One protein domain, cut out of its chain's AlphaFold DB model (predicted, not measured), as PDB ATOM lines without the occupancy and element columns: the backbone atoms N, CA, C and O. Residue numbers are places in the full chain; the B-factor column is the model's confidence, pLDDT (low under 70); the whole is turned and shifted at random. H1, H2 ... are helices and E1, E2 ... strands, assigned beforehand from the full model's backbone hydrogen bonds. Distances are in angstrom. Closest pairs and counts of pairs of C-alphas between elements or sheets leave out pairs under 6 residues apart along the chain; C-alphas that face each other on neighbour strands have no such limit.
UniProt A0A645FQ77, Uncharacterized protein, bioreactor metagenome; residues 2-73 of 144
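What this domain is: This is residues 2 to 73 of the 144 residues of an uncharacterized protein of bioreactor metagenome (UniProt A0A645FQ77). A long two-stranded hairpin, E1 and E2, runs along a cluster of four short helices; H3 packs on E1, and H1 follows E2 directly. The hairpin's turn and H2 lie at opposite ends of the longest axis. The printed part has 72 residues, with E1, E2, H1, H2, H3 and H4 in that order, an antiparallel sheet and a mixed class of helices and strands. It is compact, with a radius of gyration of the C-alphas of 12.0 A, and spans 39 by 25 by 23 A.

Where its parts are: Find C-alpha 2 at (164.763, 187.058, 140.033); E1, residues 2 to 9, runs 20.5 A from there. E2, 14 to 20, returns 19.6 A. Then come H1, 21 to 29, H2, 31 to 39, H3, 48 to 58, 15.2 A, and H4, 65 to 71, ending at (162.250, 173.066, 141.039).

How they stand to each other: In the hairpin, N 5 and O 17 are 2.8 A apart, within hydrogen-bond range. The closest C-alphas of E1 and H3, Leu 7 and Lys 56, are 4.9 A apart. H1 and H4 touch, closest at C-alphas 24 and 70, 6.8 A. H1 and H2 only just touch, only at the corner, with 3 pairs of C-alphas within 8 A. In H1, H2 and H3 every O i to N i+4 pair is within range; in H4 1 of 3 is, with 4 of 4 O i to N i+3.

The domain as a whole: The C-alphas farthest apart, Ala 11 and Pro 31, are 39.1 A apart. The printed part has no cut, no link is long, and no printed residue is under 70 in pLDDT.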
ATOM      1  N   LEU A   2     164.586 188.117 139.033       87.88
ATOM      2  CA  LEU A   2     164.763 187.058 140.033       87.88
ATOM      3  C   LEU A   2     164.263 187.557 141.393       87.88
ATOM      4  O   LEU A   2     164.676 188.617 141.858       87.88
ATOM      5  N   THR A   3     163.413 186.766 142.030       91.38
ATOM      6  CA  THR A   3     162.828 187.025 143.346       91.38
ATOM      7  C   THR A   3     163.294 185.947 144.321       91.38
ATOM      8  O   THR A   3     163.777 184.883 143.924       91.38
ATOM      9  N   TYR A   4     163.173 186.214 145.619       93.19
ATOM     10  CA  TYR A   4     163.457 185.233 146.656       93.19
ATOM     11  C   TYR A   4     162.300 185.103 147.643       93.19
ATOM     12  O   TYR A   4     161.499 186.018 147.826       93.19
ATOM     13  N   PHE A   5     162.214 183.952 148.302       94.81
ATOM     14  CA  PHE A   5     161.246 183.697 149.357       94.81
ATOM     15  C   PHE A   5     161.882 182.882 150.480       94.81
ATOM     16  O   PHE A   5     162.518 181.854 150.247       94.81
ATOM     17  N   VAL A   6     161.718 183.339 151.722       95.12
ATOM     18  CA  VAL A   6     162.264 182.647 152.896       95.12
ATOM     19  C   VAL A   6     161.342 181.492 153.280       95.12
ATOM     20  O   VAL A   6     160.249 181.713 153.815       95.12
ATOM     21  N   LEU A   7     161.816 180.266 153.057       93.50
ATOM     22  CA  LEU A   7     161.111 179.028 153.392       93.50
ATOM     23  C   LEU A   7     161.219 178.703 154.882       93.50
ATOM     24  O   LEU A   7     160.228 178.385 155.530       93.50
ATOM     25  N   LYS A   8     162.412 178.825 155.466       92.38
ATOM     26  CA  LYS A   8     162.623 178.517 156.883       92.38
ATOM     27  C   LYS A   8     163.740 179.368 157.457       92.38
ATOM     28  O   LYS A   8     164.741 179.614 156.793       92.38
ATOM     29  N   GLN A   9     163.566 179.784 158.704       93.50
ATOM     30  CA  GLN A   9     164.581 180.491 159.470       93.50
ATOM     31  C   GLN A   9     164.660 179.878 160.866       93.50
ATOM     32  O   GLN A   9     163.649 179.727 161.547       93.50
ATOM     33  N   THR A  10     165.866 179.500 161.269       91.19
ATOM     34  CA  THR A  10     166.217 179.104 162.634       91.19
ATOM     35  C   THR A  10     167.320 180.031 163.146       91.19
ATOM     36  O   THR A  10     167.806 180.888 162.409       91.19
ATOM     37  N   ALA A  11     167.746 179.858 164.399       93.88
ATOM     38  CA  ALA A  11     168.830 180.661 164.974       93.88
ATOM     39  C   ALA A  11     170.167 180.543 164.208       93.88
ATOM     40  O   ALA A  11     170.969 181.467 164.252       93.88
ATOM     41  N   SER A  12     170.406 179.428 163.505       94.50
ATOM     42  CA  SER A  12     171.675 179.138 162.818       94.50
ATOM     43  C   SER A  12     171.545 178.882 161.313       94.50
ATOM     44  O   SER A  12     172.559 178.708 160.641       94.50
ATOM     45  N   ARG A  13     170.323 178.828 160.764       91.62
ATOM     46  CA  ARG A  13     170.091 178.471 159.357       91.62
ATOM     47  C   ARG A  13     168.983 179.310 158.736       91.62
ATOM     48  O   ARG A  13     167.891 179.417 159.289       91.62
ATOM     49  N   LEU A  14     169.243 179.813 157.535       93.00
ATOM     50  CA  LEU A  14     168.263 180.470 156.678       93.00
ATOM     51  C   LEU A  14     168.139 179.682 155.372       93.00
ATOM     52  O   LEU A  14     169.132 179.444 154.692       93.00
ATOM     53  N   THR A  15     166.925 179.258 155.031       92.38
ATOM     54  CA  THR A  15     166.622 178.549 153.783       92.38
ATOM     55  C   THR A  15     165.800 179.459 152.881       92.38
ATOM     56  O   THR A  15     164.704 179.888 153.254       92.38
ATOM     57  N   ILE A  16     166.338 179.740 151.697       92.12
ATOM     58  CA  ILE A  16     165.784 180.681 150.724       92.12
ATOM     59  C   ILE A  16     165.516 179.938 149.416       92.12
ATOM     60  O   ILE A  16     166.370 179.193 148.942       92.12
ATOM     61  N   LEU A  17     164.342 180.166 148.833       92.44
ATOM     62  CA  LEU A  17     164.023 179.801 147.457       92.44
ATOM     63  C   LEU A  17     164.254 181.016 146.563       92.44
ATOM     64  O   LEU A  17     163.571 182.022 146.736       92.44
ATOM     65  N   PHE A  18     165.176 180.915 145.609       91.94
ATOM     66  CA  PHE A  18     165.304 181.876 144.513       91.94
ATOM     67  C   PHE A  18     164.492 181.381 143.321       91.94
ATOM     68  O   PHE A  18     164.595 180.215 142.948       91.94
ATOM     69  N   TYR A  19     163.677 182.249 142.733       92.56
ATOM     70  CA  TYR A  19     162.791 181.882 141.633       92.56
ATOM     71  C   TYR A  19     162.497 183.081 140.736       92.56
ATOM     72  O   TYR A  19     162.610 184.233 141.147       92.56
ATOM     73  N   ARG A  20     162.107 182.805 139.492       91.88
ATOM     74  CA  ARG A  20     161.536 183.811 138.593       91.88
ATOM     75  C   ARG A  20     160.019 183.681 138.643       91.88
ATOM     76  O   ARG A  20     159.500 182.572 138.526       91.88
ATOM     77  N   GLU A  21     159.338 184.790 138.910       93.06
ATOM     78  CA  GLU A  21     157.903 184.781 139.204       93.06
ATOM     79  C   GLU A  21     157.066 184.301 138.015       93.06
ATOM     80  O   GLU A  21     156.224 183.429 138.186       93.06
ATOM     81  N   ASP A  22     157.373 184.788 136.816       93.56
ATOM     82  CA  ASP A  22     156.777 184.384 135.541       93.56
ATOM     83  C   ASP A  22     156.905 182.875 135.287       93.56
ATOM     84  O   ASP A  22     155.915 182.192 135.031       93.56
ATOM     85  N   MET A  23     158.114 182.329 135.447       93.31
ATOM     86  CA  MET A  23     158.378 180.901 135.251       93.31
ATOM     87  C   MET A  23     157.620 180.038 136.257       93.31
ATOM     88  O   MET A  23     157.095 178.982 135.907       93.31
ATOM     89  N   LEU A  24     157.573 180.466 137.522       94.56
ATOM     90  CA  LEU A  24     156.912 179.695 138.566       94.56
ATOM     91  C   LEU A  24     155.385 179.798 138.453       94.56
ATOM     92  O   LEU A  24     154.701 178.805 138.681       94.56
ATOM     93  N   GLN A  25     154.853 180.952 138.033       95.25
ATOM     94  CA  GLN A  25     153.440 181.126 137.683       95.25
ATOM     95  C   GLN A  25     153.037 180.235 136.503       95.25
ATOM     96  O   GLN A  25     152.012 179.561 136.580       95.25
ATOM     97  N   GLN A  26     153.855 180.175 135.448       95.00
ATOM     98  CA  GLN A  26     153.620 179.269 134.325       95.00
ATOM     99  C   GLN A  26     153.657 177.804 134.779       95.00
ATOM    100  O   GLN A  26     152.763 177.036 134.442       95.00
ATOM    101  N   CYS A  27     154.647 177.432 135.597       94.94
ATOM    102  CA  CYS A  27     154.778 176.080 136.134       94.94
ATOM    103  C   CYS A  27     153.529 175.641 136.909       94.94
ATOM    104  O   CYS A  27     153.017 174.561 136.644       94.94
ATOM    105  N   ILE A  28     153.010 176.462 137.830       94.81
ATOM    106  CA  ILE A  28     151.798 176.101 138.589       94.81
ATOM    107  C   ILE A  28     150.514 176.193 137.752       94.81
ATOM    108  O   ILE A  28     149.492 175.653 138.163       94.81
ATOM    109  N   GLY A  29     150.547 176.915 136.629       94.50
ATOM    110  CA  GLY A  29     149.414 177.101 135.725       94.50
ATOM    111  C   GLY A  29     149.236 175.979 134.703       94.50
ATOM    112  O   GLY A  29     148.138 175.835 134.170       94.50
ATOM    113  N   GLU A  30     150.277 175.183 134.442       96.19
ATOM    114  CA  GLU A  30     150.197 174.001 133.579       96.19
ATOM    115  C   GLU A  30     149.121 173.034 134.116       96.19
ATOM    116  O   GLU A  30     149.180 172.688 135.301       96.19
ATOM    117  N   PRO A  31     148.140 172.591 133.303       96.81
ATOM    118  CA  PRO A  31     146.995 171.814 133.782       96.81
ATOM    119  C   PRO A  31     147.362 170.604 134.649       96.81
ATOM    120  O   PRO A  31     146.826 170.454 135.746       96.81
ATOM    121  N   GLU A  32     148.331 169.791 134.222       96.19
ATOM    122  CA  GLU A  32     148.743 168.602 134.982       96.19
ATOM    123  C   GLU A  32     149.403 168.964 136.318       96.19
ATOM    124  O   GLU A  32     149.152 168.332 137.347       96.19
ATOM    125  N   HIS A  33     150.228 170.016 136.331       96.62
ATOM    126  CA  HIS A  33     150.865 170.494 137.555       96.62
ATOM    127  C   HIS A  33     149.833 171.075 138.511       96.62
ATOM    128  O   HIS A  33     149.911 170.856 139.719       96.62
ATOM    129  N   ARG A  34     148.857 171.811 137.979       96.56
ATOM    130  CA  ARG A  34     147.769 172.407 138.741       96.56
ATOM    131  C   ARG A  34     146.940 171.335 139.440       96.56
ATOM    132  O   ARG A  34     146.736 171.441 140.650       96.56
ATOM    133  N   ASP A  35     146.509 170.307 138.716       96.62
ATOM    134  CA  ASP A  35     145.727 169.202 139.279       96.62
ATOM    135  C   ASP A  35     146.522 168.454 140.356       96.62
ATOM    136  O   ASP A  35     146.021 168.207 141.458       96.62
ATOM    137  N   PHE A  36     147.800 168.181 140.083       97.06
ATOM    138  CA  PHE A  36     148.714 167.583 141.049       97.06
ATOM    139  C   PHE A  36     148.861 168.438 142.319       97.06
ATOM    140  O   PHE A  36     148.713 167.932 143.433       97.06
ATOM    141  N   LEU A  37     149.117 169.738 142.178       96.38
ATOM    142  CA  LEU A  37     149.299 170.666 143.293       96.38
ATOM    143  C   LEU A  37     148.014 170.820 144.121       96.38
ATOM    144  O   LEU A  37     148.081 170.791 145.354       96.38
ATOM    145  N   LEU A  38     146.844 170.908 143.480       96.44
ATOM    146  CA  LEU A  38     145.543 170.943 144.157       96.44
ATOM    147  C   LEU A  38     145.306 169.673 144.985       96.44
ATOM    148  O   LEU A  38     144.949 169.771 146.160       96.44
ATOM    149  N   ALA A  39     145.586 168.493 144.420       95.62
ATOM    150  CA  ALA A  39     145.485 167.219 145.134       95.62
ATOM    151  C   ALA A  39     146.416 167.149 146.362       95.62
ATOM    152  O   ALA A  39     146.104 166.481 147.349       95.62
ATOM    153  N   HIS A  40     147.523 167.895 146.342       95.12
ATOM    154  CA  HIS A  40     148.471 168.014 147.453       95.12
ATOM    155  C   HIS A  40     148.207 169.232 148.358       95.12
ATOM    156  O   HIS A  40     149.044 169.567 149.203       95.12
ATOM    157  N   GLY A  41     147.047 169.884 148.229       95.44
ATOM    158  CA  GLY A  41     146.588 170.953 149.119       95.44
ATOM    159  C   GLY A  41     147.175 172.338 148.834       95.44
ATOM    160  O   GLY A  41     147.131 173.203 149.711       95.44
ATOM    161  N   TYR A  42     147.732 172.567 147.642       96.25
ATOM    162  CA  TYR A  42     148.183 173.893 147.222       96.25
ATOM    163  C   TYR A  42     147.024 174.677 146.595       96.25
ATOM    164  O   TYR A  42     146.387 174.188 145.664       96.25
ATOM    165  N   PRO A  43     146.750 175.909 147.053       96.00
ATOM    166  CA  PRO A  43     145.638 176.716 146.567       96.00
ATOM    167  C   PRO A  43     146.023 177.456 145.278       96.00
ATOM    168  O   PRO A  43     146.155 178.678 145.279       96.00
ATOM    169  N   VAL A  44     146.208 176.723 144.176       95.31
ATOM    170  CA  VAL A  44     146.678 177.284 142.892       95.31
ATOM    171  C   VAL A  44     145.774 178.421 142.390       95.31
ATOM    172  O   VAL A  44     146.267 179.420 141.874       95.31
ATOM    173  N   ASP A  45     144.464 178.335 142.641       94.81
ATOM    174  CA  ASP A  45     143.479 179.385 142.320       94.81
ATOM    175  C   ASP A  45     143.659 180.701 143.073       94.81
ATOM    176  O   ASP A  45     143.175 181.742 142.640       94.81
ATOM    177  N   GLN A  46     144.350 180.666 144.209       96.19
ATOM    178  CA  GLN A  46     144.665 181.855 144.997       96.19
ATOM    179  C   GLN A  46     146.014 182.469 144.584       96.19
ATOM    180  O   GLN A  46     146.462 183.447 145.184       96.19
ATOM    181  N   GLY A  47     146.660 181.908 143.556       94.38
ATOM    182  CA  GLY A  47     147.894 182.409 142.967       94.38
ATOM    183  C   GLY A  47     149.172 181.942 143.666       94.38
ATOM    184  O   GLY A  47     149.170 181.277 144.707       94.38
ATOM    185  N   LEU A  48     150.309 182.325 143.077       95.12
ATOM    186  CA  LEU A  48     151.635 181.855 143.482       95.12
ATOM    187  C   LEU A  48     151.966 182.154 144.953       95.12
ATOM    188  O   LEU A  48     152.509 181.296 145.647       95.12
ATOM    189  N   ALA A  49     151.618 183.340 145.456       95.62
ATOM    190  CA  ALA A  49     151.900 183.724 146.841       95.62
ATOM    191  C   ALA A  49     151.220 182.790 147.864       95.62
ATOM    192  O   ALA A  49     151.809 182.445 148.897       95.62
ATOM    193  N   ALA A  50     149.999 182.333 147.566       96.56
ATOM    194  CA  ALA A  50     149.279 181.384 148.404       96.56
ATOM    195  C   ALA A  50     149.943 179.996 148.362       96.56
ATOM    196  O   ALA A  50     150.171 179.391 149.415       96.56
ATOM    197  N   CYS A  51     150.363 179.537 147.178       95.75
ATOM    198  CA  CYS A  51     151.148 178.309 147.024       95.75
ATOM    199  C   CYS A  51     152.472 178.357 147.803       95.75
ATOM    200  O   CYS A  51     152.775 177.423 148.545       95.75
ATOM    201  N   LEU A  52     153.231 179.455 147.712       95.50
ATOM    202  CA  LEU A  52     154.479 179.645 148.465       95.50
ATOM    203  C   LEU A  52     154.245 179.654 149.982       95.50
ATOM    204  O   LEU A  52     155.065 179.143 150.745       95.50
ATOM    205  N   THR A  53     153.107 180.183 150.434       95.88
ATOM    206  CA  THR A  53     152.724 180.151 151.852       95.88
ATOM    207  C   THR A  53     152.453 178.725 152.334       95.88
ATOM    208  O   THR A  53     152.898 178.356 153.422       95.88
ATOM    209  N   VAL A  54     151.761 177.903 151.540       95.31
ATOM    210  CA  VAL A  54     151.545 176.481 151.866       95.31
ATOM    211  C   VAL A  54     152.857 175.710 151.835       95.31
ATOM    212  O   VAL A  54     153.148 174.982 152.786       95.31
ATOM    213  N   LEU A  55     153.683 175.935 150.812       94.19
ATOM    214  CA  LEU A  55     155.017 175.354 150.720       94.19
ATOM    215  C   LEU A  55     155.820 175.642 151.991       94.19
ATOM    216  O   LEU A  55     156.350 174.720 152.599       94.19
ATOM    217  N   LYS A  56     155.853 176.904 152.435       94.56
ATOM    218  CA  LYS A  56     156.539 177.319 153.665       94.56
ATOM    219  C   LYS A  56     156.100 176.514 154.882       94.56
ATOM    220  O   LYS A  56     156.928 176.109 155.687       94.56
ATOM    221  N   ARG A  57     154.790 176.299 155.026       93.62
ATOM    222  CA  ARG A  57     154.210 175.544 156.146       93.62
ATOM    223  C   ARG A  57     154.582 174.064 156.083       93.62
ATOM    224  O   ARG A  57     154.845 173.468 157.121       93.62
ATOM    225  N   LYS A  58     154.610 173.484 154.881       93.06
ATOM    226  CA  LYS A  58     155.015 172.091 154.645       93.06
ATOM    227  C   LYS A  58     156.526 171.876 154.749       93.06
ATOM    228  O   LYS A  58     156.964 170.765 155.034       93.06
ATOM    229  N   PHE A  59     157.318 172.925 154.539       90.12
ATOM    230  CA  PHE A  59     158.773 172.891 154.620       90.12
ATOM    231  C   PHE A  59     159.232 172.819 156.084       90.12
ATOM    232  O   PHE A  59     159.495 173.827 156.743       90.12
ATOM    233  N   THR A  60     159.303 171.595 156.610       85.81
ATOM    234  CA  THR A  60     159.709 171.320 157.994       85.81
ATOM    235  C   THR A  60     161.218 171.059 158.061       85.81
ATOM    236  O   THR A  60     162.014 171.924 157.685       85.81
ATOM    237  N   ASP A  61     161.661 169.933 158.615       76.88
ATOM    238  CA  ASP A  61     163.068 169.514 158.557       76.88
ATOM    239  C   ASP A  61     163.394 168.793 157.251       76.88
ATOM    240  O   ASP A  61     164.542 168.818 156.807       76.88
ATOM    241  N   THR A  62     162.373 168.234 156.601       80.75
ATOM    242  CA  THR A  62     162.451 167.654 155.267       80.75
ATOM    243  C   THR A  62     161.720 168.529 154.258       80.75
ATOM    244  O   THR A  62     160.733 169.206 154.563       80.75
ATOM    245  N   CYS A  63     162.234 168.521 153.032       82.69
ATOM    246  CA  CYS A  63     161.549 169.127 151.908       82.69
ATOM    247  C   CYS A  63     160.374 168.227 151.490       82.69
ATOM    248  O   CYS A  63     160.593 167.025 151.311       82.69
ATOM    249  N   PRO A  64     159.157 168.771 151.310       88.88
ATOM    250  CA  PRO A  64     158.042 167.991 150.789       88.88
ATOM    251  C   PRO A  64     158.376 167.450 149.392       88.88
ATOM    252  O   PRO A  64     159.008 168.146 148.596       88.88
ATOM    253  N   HIS A  65     157.999 166.204 149.099       86.75
ATOM    254  CA  HIS A  65     158.395 165.527 147.857       86.75
ATOM    255  C   HIS A  65     157.828 166.214 146.615       86.75
ATOM    256  O   HIS A  65     158.526 166.354 145.612       86.75
ATOM    257  N   GLU A  66     156.608 166.740 146.715       90.69
ATOM    258  CA  GLU A  66     155.962 167.460 145.626       90.69
ATOM    259  C   GLU A  66     156.681 168.764 145.254       90.69
ATOM    260  O   GLU A  66     156.458 169.293 144.172       90.69
ATOM    261  N   PHE A  67     157.582 169.271 146.106       89.31
ATOM    262  CA  PHE A  67     158.369 170.467 145.810       89.31
ATOM    263  C   PHE A  67     159.233 170.323 144.556       89.31
ATOM    264  O   PHE A  67     159.558 171.331 143.932       89.31
ATOM    265  N   GLY A  68     159.572 169.089 144.160       93.06
ATOM    266  CA  GLY A  68     160.339 168.826 142.944       93.06
ATOM    267  C   GLY A  68     159.745 169.502 141.705       93.06
ATOM    268  O   GLY A  68     160.500 170.042 140.899       93.06
ATOM    269  N   ILE A  69     158.411 169.585 141.607       94.75
ATOM    270  CA  ILE A  69     157.737 170.229 140.471       94.75
ATOM    271  C   ILE A  69     158.084 171.722 140.377       94.75
ATOM    272  O   ILE A  69     158.377 172.235 139.300       94.75
ATOM    273  N   LEU A  70     158.167 172.405 141.526       91.38
ATOM    274  CA  LEU A  70     158.516 173.825 141.623       91.38
ATOM    275  C   LEU A  70     160.009 174.082 141.367       91.38
ATOM    276  O   LEU A  70     160.402 175.219 141.113       91.38
ATOM    277  N   LEU A  71     160.837 173.035 141.417       91.94
ATOM    278  CA  LEU A  71     162.250 173.066 141.039       91.94
ATOM    279  C   LEU A  71     162.473 172.745 139.553       91.94
ATOM    280  O   LEU A  71     163.617 172.712 139.104       91.94
ATOM    281  N   GLY A  72     161.399 172.515 138.790       92.56
ATOM    282  CA  GLY A  72     161.466 172.154 137.376       92.56
ATOM    283  C   GLY A  72     161.782 170.681 137.122       92.56
ATOM    284  O   GLY A  72     162.106 170.328 135.990       92.56
ATOM    285  N   ILE A  73     161.694 169.816 138.140       95.81
ATOM    286  CA  ILE A  73     161.764 168.364 137.940       95.81
ATOM    287  C   ILE A  73     160.471 167.927 137.231       95.81
ATOM    288  O   ILE A  73     159.391 168.313 137.686       95.81
TER     289      ILE A  73